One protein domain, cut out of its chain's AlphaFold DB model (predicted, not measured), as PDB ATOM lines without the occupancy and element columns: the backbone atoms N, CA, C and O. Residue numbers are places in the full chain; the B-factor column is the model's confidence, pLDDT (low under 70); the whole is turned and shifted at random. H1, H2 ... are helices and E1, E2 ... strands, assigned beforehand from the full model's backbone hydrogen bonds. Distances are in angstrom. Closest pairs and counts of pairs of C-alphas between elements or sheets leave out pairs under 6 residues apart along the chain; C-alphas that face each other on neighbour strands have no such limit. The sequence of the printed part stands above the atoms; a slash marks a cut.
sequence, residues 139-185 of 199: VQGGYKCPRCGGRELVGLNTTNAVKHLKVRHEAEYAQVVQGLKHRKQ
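This is residues 139 to 185 of the 199 residues of an uncharacterized protein of Toxocara canis (UniProt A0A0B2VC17). Two helices, H1 and H2, form a V with its point at their tight link, and a small strand hairpin, E1 and E2, is set on the far side of H1 from H2, so that hairpin, H1 and H2 follow one another along the longest axis. The outer arm of the V ends free: residues 178 to 185, of which 178 to 183 belong to H2, stick out from the rest. The printed part has 47 residues, with two named strands and two named helices in the order E1, E2, H1, H2; the sheet, E1 - E2, is antiparallel, and the class is mostly helix. The whole is only just loose, close to compact, with a radius of gyration of the C-alphas of 11.7 A, and its elongated outline spans 34 by 19 by 13 A.

Begin at Val 139 and go on to C-alpha 142 at (8.144, -5.723, 35.982), where strand E1 starts; it covers residues 142 to 144. Strand E2 follows at residues 152 to 154. Next find C-alpha 158 at (1.045, -11.127, 43.276); from there helix H1 runs to residue 168, 15.3 A from first to last C-alpha. Helix H2 covers residues 170 to 183, 20.3 A long, and ends at C-alpha 183 at (-14.782, -13.077, 45.396).

Look first at the hairpin of E1 and E2, antiparallel neighbours whose directions stand at 153 degrees. The C-alphas of Gly 142 and Val 154 face each other at 4.6 A. Across the pair, N 143 and O 153 are 3.1 A apart and N 153 and O 143 are 2.9 A apart, both within hydrogen-bond range. E1 is apart from H1, and both strands are apart from H2. Now turn to H1 and H2, a helical hairpin: they touch, with the C-alphas of Leu 165 and Tyr 173 closest at 5.2 A. H2 touches H1 with residues 172 to 173 alone. Their lines stand at a steep tilt of 39 degrees, opposite ways. Every O i to N i+4 pair is within hydrogen-bond range in H1, and 9 of 10 are in H2.

The two C-alphas farthest apart are those of Gly 149 and Gln 185, at 35.7 A. Without residues 178 to 185 the body spans 28 by 19 by 13 A. The printed part has no cut. The links from E2 to H1 and from H1 to H2 are tight, and the one from E1 to E2 is short. In the B-factor column you will find a mean pLDDT of 81.5 for the printed part of this model, with values under 70 at residues 150 to 154 and 182 to 185.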
ATOM      1  N   VAL A 139       5.079  -2.503  33.786       82.69
ATOM      2  CA  VAL A 139       6.145  -2.018  32.900       82.69
ATOM      3  C   VAL A 139       6.831  -3.196  32.218       82.69
ATOM      4  O   VAL A 139       6.696  -4.338  32.664       82.69
ATOM      5  N   GLN A 140       7.568  -2.947  31.134       80.50
ATOM      6  CA  GLN A 140       8.292  -4.010  30.435       80.50
ATOM      7  C   GLN A 140       9.275  -4.714  31.387       80.50
ATOM      8  O   GLN A 140      10.284  -4.145  31.781       80.50
ATOM      9  N   GLY A 141       8.962  -5.958  31.768       76.88
ATOM     10  CA  GLY A 141       9.790  -6.775  32.668       76.88
ATOM     11  C   GLY A 141       9.433  -6.709  34.161       76.88
ATOM     12  O   GLY A 141      10.006  -7.459  34.962       76.88
ATOM     13  N   GLY A 142       8.446  -5.905  34.565       84.00
ATOM     14  CA  GLY A 142       8.144  -5.723  35.982       84.00
ATOM     15  C   GLY A 142       6.872  -4.946  36.278       84.00
ATOM     16  O   GLY A 142       5.953  -4.834  35.467       84.00
ATOM     17  N   TYR A 143       6.803  -4.428  37.497       86.31
ATOM     18  CA  TYR A 143       5.734  -3.535  37.913       86.31
ATOM     19  C   TYR A 143       6.273  -2.435  38.824       86.31
ATOM     20  O   TYR A 143       7.217  -2.637  39.594       86.31
ATOM     21  N   LYS A 144       5.666  -1.256  38.735       87.50
ATOM     22  CA  LYS A 144       6.029  -0.062  39.495       87.50
ATOM     23  C   LYS A 144       4.880   0.332  40.407       87.50
ATOM     24  O   LYS A 144       3.707   0.221  40.058       87.50
ATOM     25  N   CYS A 145       5.230   0.784  41.608       88.88
ATOM     26  CA  CYS A 145       4.270   1.406  42.508       88.88
ATOM     27  C   CYS A 145       4.329   2.932  42.319       88.88
ATOM     28  O   CYS A 145       5.362   3.530  42.653       88.88
ATOM     29  N   PRO A 146       3.248   3.578  41.845       85.12
ATOM     30  CA  PRO A 146       3.236   5.024  41.613       85.12
ATOM     31  C   PRO A 146       3.364   5.824  42.919       85.12
ATOM     32  O   PRO A 146       3.937   6.907  42.937       85.12
ATOM     33  N   ARG A 147       2.904   5.268  44.049       83.88
ATOM     34  CA  ARG A 147       2.961   5.912  45.373       83.88
ATOM     35  C   ARG A 147       4.338   5.838  46.040       83.88
ATOM     36  O   ARG A 147       4.660   6.686  46.863       83.88
ATOM     37  N   CYS A 148       5.159   4.850  45.682       83.94
ATOM     38  CA  CYS A 148       6.499   4.648  46.248       83.94
ATOM     39  C   CYS A 148       7.628   5.310  45.437       83.94
ATOM     40  O   CYS A 148       8.799   5.007  45.683       83.94
ATOM     41  N   GLY A 149       7.297   6.164  44.463       77.50
ATOM     42  CA  GLY A 149       8.287   6.826  43.611       77.50
ATOM     43  C   GLY A 149       8.883   5.916  42.533       77.50
ATOM     44  O   GLY A 149      10.046   6.069  42.181       77.50
ATOM     45  N   GLY A 150       8.124   4.932  42.034       68.88
ATOM     46  CA  GLY A 150       8.470   4.239  40.787       68.88
ATOM     47  C   GLY A 150       9.591   3.198  40.866       68.88
ATOM     48  O   GLY A 150      10.069   2.764  39.821       68.88
ATOM     49  N   ARG A 151      10.001   2.751  42.066       65.00
ATOM     50  CA  ARG A 151      10.927   1.609  42.187       65.00
ATOM     51  C   ARG A 151      10.336   0.379  41.499       65.00
ATOM     52  O   ARG A 151       9.284  -0.118  41.904       65.00
ATOM     53  N   GLU A 152      11.033  -0.084  40.470       65.75
ATOM     54  CA  GLU A 152      10.632  -1.229  39.667       65.75
ATOM     55  C   GLU A 152      10.902  -2.530  40.414       65.75
ATOM     56  O   GLU A 152      12.023  -2.822  40.838       65.75
ATOM     57  N   LEU A 153       9.844  -3.310  40.606       69.88
ATOM     58  CA  LEU A 153       9.924  -4.651  41.155       69.88
ATOM     59  C   LEU A 153       9.955  -5.635  39.988       69.88
ATOM     60  O   LEU A 153       9.033  -5.691  39.171       69.88
ATOM     61  N   VAL A 154      11.026  -6.422  39.931       69.81
ATOM     62  CA  VAL A 154      11.236  -7.416  38.875       69.81
ATOM     63  C   VAL A 154      10.279  -8.597  39.062       69.81
ATOM     64  O   VAL A 154      10.221  -9.205  40.138       69.81
ATOM     65  N   GLY A 155       9.573  -8.950  37.986       72.25
ATOM     66  CA  GLY A 155       8.698 -10.121  37.894       72.25
ATOM     67  C   GLY A 155       7.292  -9.920  38.472       72.25
ATOM     68  O   GLY A 155       7.124  -9.536  39.624       72.25
ATOM     69  N   LEU A 156       6.264 -10.268  37.692       77.75
ATOM     70  CA  LEU A 156       4.839 -10.117  38.027       77.75
ATOM     71  C   LEU A 156       4.360 -11.118  39.098       77.75
ATOM     72  O   LEU A 156       3.612 -12.056  38.827       77.75
ATOM     73  N   ASN A 157       4.788 -10.924  40.347       82.94
ATOM     74  CA  ASN A 157       4.396 -11.765  41.477       82.94
ATOM     75  C   ASN A 157       3.372 -11.068  42.388       82.94
ATOM     76  O   ASN A 157       3.708 -10.131  43.117       82.94
ATOM     77  N   THR A 158       2.150 -11.607  42.426       85.31
ATOM     78  CA  THR A 158       1.045 -11.127  43.276       85.31
ATOM     79  C   THR A 158       1.384 -11.120  44.764       85.31
ATOM     80  O   THR A 158       0.994 -10.201  45.476       85.31
ATOM     81  N   THR A 159       2.136 -12.105  45.258       86.69
ATOM     82  CA  THR A 159       2.524 -12.187  46.677       86.69
ATOM     83  C   THR A 159       3.436 -11.029  47.062       86.69
ATOM     84  O   THR A 159       3.286 -10.455  48.139       86.69
ATOM     85  N   ASN A 160       4.379 -10.681  46.186       86.44
ATOM     86  CA  ASN A 160       5.298  -9.572  46.428       86.44
ATOM     87  C   ASN A 160       4.552  -8.233  46.396       86.44
ATOM     88  O   ASN A 160       4.775  -7.407  47.277       86.44
ATOM     89  N   ALA A 161       3.616  -8.072  45.458       86.25
ATOM     90  CA  ALA A 161       2.745  -6.906  45.378       86.25
ATOM     91  C   ALA A 161       1.886  -6.754  46.652       86.25
ATOM     92  O   ALA A 161       1.908  -5.726  47.319       86.25
ATOM     93  N   VAL A 162       1.212  -7.817  47.101       88.88
ATOM     94  CA  VAL A 162       0.397  -7.765  48.328       88.88
ATOM     95  C   VAL A 162       1.246  -7.463  49.569       88.88
ATOM     96  O   VAL A 162       0.838  -6.666  50.413       88.88
ATOM     97  N   LYS A 163       2.439  -8.058  49.686       89.56
ATOM     98  CA  LYS A 163       3.366  -7.767  50.794       89.56
ATOM     99  C   LYS A 163       3.840  -6.320  50.783       89.56
ATOM    100  O   LYS A 163       3.911  -5.709  51.841       89.56
ATOM    101  N   HIS A 164       4.153  -5.783  49.607       89.38
ATOM    102  CA  HIS A 164       4.526  -4.383  49.468       89.38
ATOM    103  C   HIS A 164       3.397  -3.470  49.948       89.38
ATOM    104  O   HIS A 164       3.663  -2.587  50.761       89.38
ATOM    105  N   LEU A 165       2.150  -3.722  49.523       90.06
ATOM    106  CA  LEU A 165       1.008  -2.952  50.016       90.06
ATOM    107  C   LEU A 165       0.891  -3.061  51.537       90.06
ATOM    108  O   LEU A 165       0.816  -2.049  52.211       90.06
ATOM    109  N   LYS A 166       1.001  -4.264  52.106       89.12
ATOM    110  CA  LYS A 166       0.911  -4.449  53.561       89.12
ATOM    111  C   LYS A 166       1.935  -3.619  54.354       89.12
ATOM    112  O   LYS A 166       1.626  -3.189  55.455       89.12
ATOM    113  N   VAL A 167       3.147  -3.427  53.828       88.38
ATOM    114  CA  VAL A 167       4.240  -2.738  54.544       88.38
ATOM    115  C   VAL A 167       4.256  -1.229  54.289       88.38
ATOM    116  O   VAL A 167       4.626  -0.468  55.175       88.38
ATOM    117  N   ARG A 168       3.923  -0.789  53.071       86.25
ATOM    118  CA  ARG A 168       4.061   0.618  52.650       86.25
ATOM    119  C   ARG A 168       2.728   1.354  52.509       86.25
ATOM    120  O   ARG A 168       2.713   2.574  52.614       86.25
ATOM    121  N   HIS A 169       1.645   0.620  52.266       90.12
ATOM    122  CA  HIS A 169       0.339   1.114  51.819       90.12
ATOM    123  C   HIS A 169      -0.792   0.315  52.491       90.12
ATOM    124  O   HIS A 169      -1.552  -0.413  51.845       90.12
ATOM    125  N   GLU A 170      -0.854   0.380  53.827       87.75
ATOM    126  CA  GLU A 170      -1.796  -0.417  54.626       87.75
ATOM    127  C   GLU A 170      -3.265  -0.111  54.277       87.75
ATOM    128  O   GLU A 170      -4.103  -1.017  54.242       87.75
ATOM    129  N   ALA A 171      -3.570   1.144  53.931       88.88
ATOM    130  CA  ALA A 171      -4.906   1.566  53.520       88.88
ATOM    131  C   ALA A 171      -5.352   0.880  52.215       88.88
ATOM    132  O   ALA A 171      -6.463   0.357  52.118       88.88
ATOM    133  N   GLU A 172      -4.476   0.819  51.217       88.56
ATOM    134  CA  GLU A 172      -4.709   0.144  49.942       88.56
ATOM    135  C   GLU A 172      -4.763  -1.378  50.122       88.56
ATOM    136  O   GLU A 172      -5.591  -2.060  49.513       88.56
ATOM    137  N   TYR A 173      -3.942  -1.925  51.023       90.75
ATOM    138  CA  TYR A 173      -4.009  -3.335  51.399       90.75
ATOM    139  C   TYR A 173      -5.394  -3.716  51.948       90.75
ATOM    140  O   TYR A 173      -5.938  -4.752  51.553       90.75
ATOM    141  N   ALA A 174      -6.007  -2.877  52.791       89.75
ATOM    142  CA  ALA A 174      -7.352  -3.120  53.314       89.75
ATOM    143  C   ALA A 174      -8.404  -3.232  52.192       89.75
ATOM    144  O   ALA A 174      -9.232  -4.150  52.213       89.75
ATOM    145  N   GLN A 175      -8.319  -2.375  51.169       87.62
ATOM    146  CA  GLN A 175      -9.214  -2.403  50.003       87.62
ATOM    147  C   GLN A 175      -9.048  -3.690  49.185       87.62
ATOM    148  O   GLN A 175     -10.032  -4.343  48.824       87.62
ATOM    149  N   VAL A 176      -7.802  -4.115  48.945       87.44
ATOM    150  CA  VAL A 176      -7.503  -5.375  48.243       87.44
ATOM    151  C   VAL A 176      -8.073  -6.570  49.006       87.44
ATOM    152  O   VAL A 176      -8.710  -7.442  48.411       87.44
ATOM    153  N   VAL A 177      -7.880  -6.619  50.325       86.88
ATOM    154  CA  VAL A 177      -8.397  -7.699  51.177       86.88
ATOM    155  C   VAL A 177      -9.923  -7.744  51.145       86.88
ATOM    156  O   VAL A 177     -10.496  -8.832  51.060       86.88
ATOM    157  N   GLN A 178     -10.592  -6.592  51.167       85.56
ATOM    158  CA  GLN A 178     -12.044  -6.520  51.039       85.56
ATOM    159  C   GLN A 178     -12.514  -7.066  49.683       85.56
ATOM    160  O   GLN A 178     -13.368  -7.954  49.645       85.56
ATOM    161  N   GLY A 179     -11.887  -6.649  48.579       81.38
ATOM    162  CA  GLY A 179     -12.196  -7.157  47.237       81.38
ATOM    163  C   GLY A 179     -11.996  -8.672  47.087       81.38
ATOM    164  O   GLY A 179     -12.763  -9.347  46.397       81.38
ATOM    165  N   LEU A 180     -11.010  -9.244  47.784       81.06
ATOM    166  CA  LEU A 180     -10.785 -10.693  47.814       81.06
ATOM    167  C   LEU A 180     -11.847 -11.454  48.617       81.06
ATOM    168  O   LEU A 180     -12.212 -12.565  48.229       81.06
ATOM    169  N   LYS A 181     -12.359 -10.880  49.712       76.44
ATOM    170  CA  LYS A 181     -13.423 -11.501  50.523       76.44
ATOM    171  C   LYS A 181     -14.709 -11.677  49.717       76.44
ATOM    172  O   LYS A 181     -15.304 -12.749  49.758       76.44
ATOM    173  N   HIS A 182     -15.088 -10.678  48.920       67.56
ATOM    174  CA  HIS A 182     -16.298 -10.741  48.092       67.56
ATOM    175  C   HIS A 182     -16.205 -11.771  46.954       67.56
ATOM    176  O   HIS A 182     -17.211 -12.372  46.590       67.56
ATOM    177  N   ARG A 183     -14.999 -12.055  46.437       66.19
ATOM    178  CA  ARG A 183     -14.782 -13.077  45.396       66.19
ATOM    179  C   ARG A 183     -14.868 -14.523  45.886       66.19
ATOM    180  O   ARG A 183     -15.017 -15.414  45.058       66.19
ATOM    181  N   LYS A 184     -14.762 -14.772  47.194       61.25
ATOM    182  CA  LYS A 184     -14.882 -16.123  47.768       61.25
ATOM    183  C   LYS A 184     -16.329 -16.579  47.959       61.25
ATOM    184  O   LYS A 184     -16.536 -17.690  48.438       61.25
ATOM    185  N   GLN A 185     -17.314 -15.756  47.599       56.41
ATOM    186  CA  GLN A 185     -18.704 -16.186  47.647       56.41
ATOM    187  C   GLN A 185     -18.904 -17.359  46.673       56.41
ATOM    188  O   GLN A 185     -18.579 -17.223  45.488       56.41
TER     189      GLN A 185